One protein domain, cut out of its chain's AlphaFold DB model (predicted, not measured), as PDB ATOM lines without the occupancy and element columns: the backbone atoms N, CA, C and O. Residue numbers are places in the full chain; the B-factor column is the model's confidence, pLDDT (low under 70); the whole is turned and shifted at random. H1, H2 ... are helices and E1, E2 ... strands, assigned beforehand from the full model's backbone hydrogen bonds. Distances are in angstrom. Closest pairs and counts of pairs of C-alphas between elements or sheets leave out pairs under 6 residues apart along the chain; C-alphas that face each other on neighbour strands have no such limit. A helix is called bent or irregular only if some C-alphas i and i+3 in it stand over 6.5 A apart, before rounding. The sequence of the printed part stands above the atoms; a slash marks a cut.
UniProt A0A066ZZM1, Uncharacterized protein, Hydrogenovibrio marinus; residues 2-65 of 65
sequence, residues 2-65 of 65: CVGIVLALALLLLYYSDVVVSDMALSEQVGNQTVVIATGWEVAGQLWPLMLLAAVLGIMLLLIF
ATOM      1  N   CYS A   2     111.998 125.361 126.739       81.06
ATOM      2  CA  CYS A   2     113.417 125.744 126.709       81.06
ATOM      3  C   CYS A   2     113.857 126.435 125.401       81.06
ATOM      4  O   CYS A   2     114.516 127.463 125.459       81.06
ATOM      5  N   VAL A   3     113.434 125.937 124.233       89.38
ATOM      6  CA  VAL A   3     113.842 126.494 122.925       89.38
ATOM      7  C   VAL A   3     113.442 127.966 122.751       89.38
ATOM      8  O   VAL A   3     114.234 128.758 122.259       89.38
ATOM      9  N   GLY A   4     112.243 128.354 123.204       90.62
ATOM     10  CA  GLY A   4     111.775 129.743 123.104       90.62
ATOM     11  C   GLY A   4     112.586 130.704 123.976       90.62
ATOM     12  O   GLY A   4     112.910 131.802 123.542       90.62
ATOM     13  N   ILE A   5     112.975 130.260 125.175       91.88
ATOM     14  CA  ILE A   5     113.821 131.040 126.087       91.88
ATOM     15  C   ILE A   5     115.238 131.171 125.520       91.88
ATOM     16  O   ILE A   5     115.806 132.258 125.544       91.88
ATOM     17  N   VAL A   6     115.792 130.094 124.956       92.75
ATOM     18  CA  VAL A   6     117.118 130.121 124.317       92.75
ATOM     19  C   VAL A   6     117.135 131.076 123.122       92.75
ATOM     20  O   VAL A   6     118.057 131.876 123.005       92.75
ATOM     21  N   LEU A   7     116.101 131.058 122.275       91.44
ATOM     22  CA  LEU A   7     115.975 132.005 121.162       91.44
ATOM     23  C   LEU A   7     115.861 133.455 121.641       91.44
ATOM     24  O   LEU A   7     116.522 134.331 121.090       91.44
ATOM     25  N   ALA A   8     115.064 133.709 122.680       90.00
ATOM     26  CA  ALA A   8     114.929 135.046 123.249       90.00
ATOM     27  C   ALA A   8     116.262 135.563 123.812       90.00
ATOM     28  O   ALA A   8     116.635 136.703 123.547       90.00
ATOM     29  N   LEU A   9     117.005 134.715 124.529       90.56
ATOM     30  CA  LEU A   9     118.335 135.043 125.049       90.56
ATOM     31  C   LEU A   9     119.351 135.277 123.924       90.56
ATOM     32  O   LEU A   9     120.144 136.208 124.020       90.56
ATOM     33  N   ALA A  10     119.311 134.484 122.851       87.94
ATOM     34  CA  ALA A  10     120.188 134.664 121.694       87.94
ATOM     35  C   ALA A  10     119.921 135.992 120.967       87.94
ATOM     36  O   ALA A  10     120.865 136.700 120.623       87.94
ATOM     37  N   LEU A  11     118.653 136.368 120.780       89.31
ATOM     38  CA  LEU A  11     118.288 137.662 120.191       89.31
ATOM     39  C   LEU A  11     118.712 138.835 121.080       89.31
ATOM     40  O   LEU A  11     119.247 139.821 120.578       89.31
ATOM     41  N   LEU A  12     118.516 138.713 122.395       87.62
ATOM     42  CA  LEU A  12     118.992 139.700 123.365       87.62
ATOM     43  C   LEU A  12     120.509 139.862 123.297       87.62
ATOM     44  O   LEU A  12     121.007 140.985 123.307       87.62
ATOM     45  N   LEU A  13     121.234 138.749 123.191       87.38
ATOM     46  CA  LEU A  13     122.683 138.754 123.052       87.38
ATOM     47  C   LEU A  13     123.110 139.467 121.768       87.38
ATOM     48  O   LEU A  13     123.968 140.336 121.846       87.38
ATOM     49  N   LEU A  14     122.482 139.167 120.625       83.88
ATOM     50  CA  LEU A  14     122.779 139.826 119.344       83.88
ATOM     51  C   LEU A  14     122.507 141.337 119.368       83.88
ATOM     52  O   LEU A  14     123.263 142.114 118.780       83.88
ATOM     53  N   TYR A  15     121.440 141.753 120.051       84.62
ATOM     54  CA  TYR A  15     121.102 143.164 120.218       84.62
ATOM     55  C   TYR A  15     122.126 143.890 121.098       84.62
ATOM     56  O   TYR A  15     122.643 144.935 120.720       84.62
ATOM     57  N   TYR A  16     122.474 143.322 122.254       84.12
ATOM     58  CA  TYR A  16     123.463 143.932 123.144       84.12
ATOM     59  C   TYR A  16     124.877 143.907 122.567       84.12
ATOM     60  O   TYR A  16     125.641 144.843 122.793       84.12
ATOM     61  N   SER A  17     125.236 142.869 121.811       81.06
ATOM     62  CA  SER A  17     126.538 142.818 121.150       81.06
ATOM     63  C   SER A  17     126.680 143.909 120.097       81.06
ATOM     64  O   SER A  17     127.780 144.417 119.932       81.06
ATOM     65  N   ASP A  18     125.596 144.306 119.426       79.38
ATOM     66  CA  ASP A  18     125.641 145.428 118.483       79.38
ATOM     67  C   ASP A  18     126.036 146.731 119.188       79.38
ATOM     68  O   ASP A  18     126.927 147.434 118.726       79.38
ATOM     69  N   VAL A  19     125.460 146.996 120.366       77.00
ATOM     70  CA  VAL A  19     125.794 148.174 121.184       77.00
ATOM     71  C   VAL A  19     127.265 148.162 121.602       77.00
ATOM     72  O   VAL A  19     127.940 149.179 121.490       77.00
ATOM     73  N   VAL A  20     127.786 147.010 122.036       76.56
ATOM     74  CA  VAL A  20     129.200 146.872 122.436       76.56
ATOM     75  C   VAL A  20     130.148 147.027 121.241       76.56
ATOM     76  O   VAL A  20     131.237 147.577 121.377       76.56
ATOM     77  N   VAL A  21     129.752 146.549 120.060       74.69
ATOM     78  CA  VAL A  21     130.550 146.656 118.828       74.69
ATOM     79  C   VAL A  21     130.416 148.041 118.187       74.69
ATOM     80  O   VAL A  21     131.311 148.461 117.461       74.69
ATOM     81  N   SER A  22     129.353 148.791 118.486       71.56
ATOM     82  CA  SER A  22     129.146 150.159 117.998       71.56
ATOM     83  C   SER A  22     130.267 151.115 118.426       71.56
ATOM     84  O   SER A  22     130.669 151.967 117.634       71.56
ATOM     85  N   ASP A  23     130.849 150.910 119.615       72.19
ATOM     86  CA  ASP A  23     132.039 151.648 120.070       72.19
ATOM     87  C   ASP A  23     133.268 151.393 119.179       72.19
ATOM     88  O   ASP A  23     134.158 152.238 119.073       72.19
ATOM     89  N   MET A  24     133.317 150.251 118.489       73.75
ATOM     90  CA  MET A  24     134.359 149.899 117.519       73.75
ATOM     91  C   MET A  24     133.965 150.345 116.105       73.75
ATOM     92  O   MET A  24     134.017 149.567 115.152       73.75
ATOM     93  N   ALA A  25     133.554 151.604 115.969       77.69
ATOM     94  CA  ALA A  25     133.212 152.187 114.681       77.69
ATOM     95  C   ALA A  25     134.430 152.199 113.742       77.69
ATOM     96  O   ALA A  25     135.530 152.622 114.111       77.69
ATOM     97  N   LEU A  26     134.224 151.762 112.500       75.69
ATOM     98  CA  LEU A  26     135.255 151.798 111.474       75.69
ATOM     99  C   LEU A  26     135.257 153.194 110.846       75.69
ATOM    100  O   LEU A  26     134.329 153.558 110.122       75.69
ATOM    101  N   SER A  27     136.280 153.988 111.153       82.38
ATOM    102  CA  SER A  27     136.452 155.335 110.604       82.38
ATOM    103  C   SER A  27     137.627 155.395 109.639       82.38
ATOM    104  O   SER A  27     138.716 154.923 109.967       82.38
ATOM    105  N   GLU A  28     137.440 156.048 108.498       80.31
ATOM    106  CA  GLU A  28     138.508 156.340 107.543       80.31
ATOM    107  C   GLU A  28     138.716 157.845 107.419       80.31
ATOM    108  O   GLU A  28     137.784 158.651 107.486       80.31
ATOM    109  N   GLN A  29     139.976 158.232 107.260       84.00
ATOM    110  CA  GLN A  29     140.347 159.616 107.041       84.00
ATOM    111  C   GLN A  29     140.315 159.918 105.543       84.00
ATOM    112  O   GLN A  29     141.205 159.517 104.794       84.00
ATOM    113  N   VAL A  30     139.305 160.671 105.113       83.44
ATOM    114  CA  VAL A  30     139.167 161.137 103.731       83.44
ATOM    115  C   VAL A  30     139.581 162.607 103.684       83.44
ATOM    116  O   VAL A  30     138.838 163.514 104.064       83.44
ATOM    117  N   GLY A  31     140.823 162.854 103.262       84.56
ATOM    118  CA  GLY A  31     141.421 164.190 103.258       84.56
ATOM    119  C   GLY A  31     141.655 164.723 104.678       84.56
ATOM    120  O   GLY A  31     142.468 164.179 105.423       84.56
ATOM    121  N   ASN A  32     140.951 165.798 105.051       87.38
ATOM    122  CA  ASN A  32     141.056 166.432 106.376       87.38
ATOM    123  C   ASN A  32     139.853 166.129 107.293       87.38
ATOM    124  O   ASN A  32     139.653 166.819 108.292       87.38
ATOM    125  N   GLN A  33     139.015 165.152 106.937       78.19
ATOM    126  CA  GLN A  33     137.848 164.754 107.724       78.19
ATOM    127  C   GLN A  33     137.870 163.250 107.996       78.19
ATOM    128  O   GLN A  33     138.264 162.455 107.144       78.19
ATOM    129  N   THR A  34     137.443 162.862 109.195       82.88
ATOM    130  CA  THR A  34     137.224 161.465 109.583       82.88
ATOM    131  C   THR A  34     135.772 161.098 109.310       82.88
ATOM    132  O   THR A  34     134.866 161.701 109.890       82.88
ATOM    133  N   VAL A  35     135.551 160.124 108.433       82.75
ATOM    134  CA  VAL A  35     134.223 159.634 108.055       82.75
ATOM    135  C   VAL A  35     134.027 158.250 108.656       82.75
ATOM    136  O   VAL A  35     134.900 157.391 108.554       82.75
ATOM    137  N   VAL A  36     132.877 158.032 109.291       82.88
ATOM    138  CA  VAL A  36     132.486 156.711 109.790       82.88
ATOM    139  C   VAL A  36     131.925 155.904 108.622       82.88
ATOM    140  O   VAL A  36     130.962 156.328 107.987       82.88
ATOM    141  N   ILE A  37     132.553 154.769 108.323       81.56
ATOM    142  CA  ILE A  37     132.216 153.902 107.188       81.56
ATOM    143  C   ILE A  37     131.266 152.779 107.611       81.56
ATOM    144  O   ILE A  37     130.407 152.379 106.830       81.56
ATOM    145  N   ALA A  38     131.442 152.247 108.823       80.81
ATOM    146  CA  ALA A  38     130.653 151.133 109.337       80.81
ATOM    147  C   ALA A  38     130.542 151.200 110.865       80.81
ATOM    148  O   ALA A  38     131.501 151.570 111.549       80.81
ATOM    149  N   THR A  39     129.384 150.808 111.399       84.44
ATOM    150  CA  THR A  39     129.128 150.748 112.850       84.44
ATOM    151  C   THR A  39     128.457 149.432 113.240       84.44
ATOM    152  O   THR A  39     127.753 148.829 112.431       84.44
ATOM    153  N   GLY A  40     128.693 148.960 114.468       82.75
ATOM    154  CA  GLY A  40     128.054 147.743 114.981       82.75
ATOM    155  C   GLY A  40     128.338 146.515 114.107       82.75
ATOM    156  O   GLY A  40     129.471 146.287 113.672       82.75
ATOM    157  N   TRP A  41     127.307 145.727 113.803       81.56
ATOM    158  CA  TRP A  41     127.436 144.522 112.968       81.56
ATOM    159  C   TRP A  41     127.882 144.771 111.518       81.56
ATOM    160  O   TRP A  41     128.383 143.846 110.872       81.56
ATOM    161  N   GLU A  42     127.777 145.996 110.999       81.69
ATOM    162  CA  GLU A  42     128.275 146.327 109.655       81.69
ATOM    163  C   GLU A  42     129.800 146.173 109.564       81.69
ATOM    164  O   GLU A  42     130.332 145.780 108.523       81.69
ATOM    165  N   VAL A  43     130.501 146.404 110.680       82.75
ATOM    166  CA  VAL A  43     131.957 146.246 110.793       82.75
ATOM    167  C   VAL A  43     132.361 144.791 110.551       82.75
ATOM    168  O   VAL A  43     133.317 144.525 109.822       82.75
ATOM    169  N   ALA A  44     131.597 143.835 111.090       82.06
ATOM    170  CA  ALA A  44     131.834 142.411 110.867       82.06
ATOM    171  C   ALA A  44     131.668 142.027 109.387       82.06
ATOM    172  O   ALA A  44     132.457 141.240 108.863       82.06
ATOM    173  N   GLY A  45     130.689 142.621 108.696       83.06
ATOM    174  CA  GLY A  45     130.499 142.438 107.257       83.06
ATOM    175  C   GLY A  45     131.672 142.970 106.430       83.06
ATOM    176  O   GLY A  45     132.140 142.282 105.521       83.06
ATOM    177  N   GLN A  46     132.195 144.154 106.766       85.19
ATOM    178  CA  GLN A  46     133.336 144.740 106.051       85.19
ATOM    179  C   GLN A  46     134.664 144.020 106.326       85.19
ATOM    180  O   GLN A  46     135.483 143.875 105.419       85.19
ATOM    181  N   LEU A  47     134.881 143.532 107.551       85.31
ATOM    182  CA  LEU A  47     136.118 142.841 107.943       85.31
ATOM    183  C   LEU A  47     136.152 141.356 107.559       85.31
ATOM    184  O   LEU A  47     137.220 140.741 107.605       85.31
ATOM    185  N   TRP A  48     135.024 140.770 107.153       86.44
ATOM    186  CA  TRP A  48     134.916 139.343 106.833       86.44
ATOM    187  C   TRP A  48     135.975 138.821 105.839       86.44
ATOM    188  O   TRP A  48     136.594 137.790 106.125       86.44
ATOM    189  N   PRO A  49     136.267 139.504 104.709       88.88
ATOM    190  CA  PRO A  49     137.295 139.038 103.777       88.88
ATOM    191  C   PRO A  49     138.688 138.996 104.417       88.88
ATOM    192  O   PRO A  49     139.471 138.083 104.151       88.88
ATOM    193  N   LEU A  50     138.986 139.958 105.297       88.94
ATOM    194  CA  LEU A  50     140.259 140.043 106.009       88.94
ATOM    195  C   LEU A  50     140.388 138.920 107.047       88.94
ATOM    196  O   LEU A  50     141.448 138.308 107.174       88.94
ATOM    197  N   MET A  51     139.297 138.608 107.753       89.38
ATOM    198  CA  MET A  51     139.246 137.486 108.694       89.38
ATOM    199  C   MET A  51     139.473 136.145 107.990       89.38
ATOM    200  O   MET A  51     140.235 135.316 108.485       89.38
ATOM    201  N   LEU A  52     138.864 135.940 106.815       92.25
ATOM    202  CA  LEU A  52     139.096 134.744 106.002       92.25
ATOM    203  C   LEU A  52     140.555 134.636 105.555       92.25
ATOM    204  O   LEU A  52     141.148 133.564 105.665       92.25
ATOM    205  N   LEU A  53     141.154 135.739 105.098       93.44
ATOM    206  CA  LEU A  53     142.571 135.774 104.740       93.44
ATOM    207  C   LEU A  53     143.459 135.390 105.933       93.44
ATOM    208  O   LEU A  53     144.338 134.540 105.794       93.44
ATOM    209  N   ALA A  54     143.213 135.978 107.107       93.00
ATOM    210  CA  ALA A  54     143.960 135.676 108.325       93.00
ATOM    211  C   ALA A  54     143.821 134.199 108.733       93.00
ATOM    212  O   ALA A  54     144.810 133.571 109.111       93.00
ATOM    213  N   ALA A  55     142.625 133.621 108.594       93.12
ATOM    214  CA  ALA A  55     142.396 132.201 108.845       93.12
ATOM    215  C   ALA A  55     143.190 131.313 107.874       93.12
ATOM    216  O   ALA A  55     143.858 130.377 108.310       93.12
ATOM    217  N   VAL A  56     143.175 131.622 106.572       95.38
ATOM    218  CA  VAL A  56     143.944 130.875 105.559       95.38
ATOM    219  C   VAL A  56     145.445 130.963 105.831       95.38
ATOM    220  O   VAL A  56     146.134 129.945 105.770       95.38
ATOM    221  N   LEU A  57     145.953 132.149 106.175       95.44
ATOM    222  CA  LEU A  57     147.356 132.337 106.553       95.44
ATOM    223  C   LEU A  57     147.723 131.525 107.800       95.44
ATOM    224  O   LEU A  57     148.772 130.885 107.816       95.44
ATOM    225  N   GLY A  58     146.854 131.503 108.814       94.88
ATOM    226  CA  GLY A  58     147.043 130.688 110.014       94.88
ATOM    227  C   GLY A  58     147.089 129.188 109.711       94.88
ATOM    228  O   GLY A  58     147.975 128.491 110.201       94.88
ATOM    229  N   ILE A  59     146.190 128.696 108.852       95.25
ATOM    230  CA  ILE A  59     146.176 127.293 108.410       95.25
ATOM    231  C   ILE A  59     147.448 126.956 107.625       95.25
ATOM    232  O   ILE A  59     148.063 125.925 107.877       95.25
ATOM    233  N   MET A  60     147.874 127.825 106.705       93.69
ATOM    234  CA  MET A  60     149.123 127.649 105.955       93.69
ATOM    235  C   MET A  60     150.339 127.578 106.883       93.69
ATOM    236  O   MET A  60     151.162 126.681 106.736       93.69
ATOM    237  N   LEU A  61     150.433 128.478 107.866       94.38
ATOM    238  CA  LEU A  61     151.497 128.453 108.873       94.38
ATOM    239  C   LEU A  61     151.516 127.138 109.658       94.38
ATOM    240  O   LEU A  61     152.582 126.557 109.826       94.38
ATOM    241  N   LEU A  62     150.350 126.650 110.088       93.62
ATOM    242  CA  LEU A  62     150.229 125.371 110.792       93.62
ATOM    243  C   LEU A  62     150.585 124.152 109.934       93.62
ATOM    244  O   LEU A  62     150.920 123.121 110.493       93.62
ATOM    245  N   LEU A  63     150.463 124.239 108.609       91.75
ATOM    246  CA  LEU A  63     150.827 123.150 107.695       91.75
ATOM    247  C   LEU A  63     152.311 123.161 107.311       91.75
ATOM    248  O   LEU A  63     152.828 122.145 106.850       91.75
ATOM    249  N   ILE A  64     152.974 124.314 107.433       91.44
ATOM    250  CA  ILE A  64     154.401 124.478 107.131       91.44
ATOM    251  C   ILE A  64     155.283 124.030 108.311       91.44
ATOM    252  O   ILE A  64     156.417 123.608 108.079       91.44
ATOM    253  N   PHE A  65     154.779 124.130 109.545       72.25
ATOM    254  CA  PHE A  65     155.430 123.651 110.772       72.25
ATOM    255  C   PHE A  65     154.962 122.248 111.163       72.25
ATOM    256  O   PHE A  65     155.798 121.508 111.732       72.25
TER     257      PHE A  65
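AT A GLANCE: This is residues 2 to 65 of the 65 residues of an uncharacterized protein of Hydrogenovibrio marinus (UniProt A0A066ZZM1). Three arms spread from one junction: the strand hairpin E1 E2 and two long helices, with the end of H1 meeting the start of H2 in a corner. Residues 2 to 13 and 48 to 65 stick out. The 64 printed residues run H1, E1, E2, H2, mostly helix, with an antiparallel sheet; the whole is extended, radius of gyration of the C-alphas 17.2 A, spanning 45 by 44 by 13 A.

IN THESE COORDINATES: Find E1, residues 26 to 30, from C-alpha 26 at (135.255, 151.798, 111.474); E2 is residues 33 to 38. H1, residues 2 to 22, runs 30.3 A. H2, residues 41 to 64, runs 34.1 A to C-alpha 64 at (154.401, 124.478, 107.131); it is irregular, C-alphas 46 and 49 being 7.3 A apart, with a 51 degrees kink near residue 48.

HOW THE PARTS SIT: In the hairpin, N 28 and O 35 are within hydrogen-bond range, 2.9 A. H1, with residues 18 to 22 alone, and H2, with residue 41 alone, only just touch, with 3 pairs of C-alphas within 8 A, the closest Asp 18 and Trp 41, 5.9 A; they stand about perpendicular, 85 degrees. O i to N i+4 pairs are within range in 16 of 17 for H1, 18 of 20 for H2.

THE WHOLE: The printed part has no cut, its three links are tight, and no printed residue is under 70.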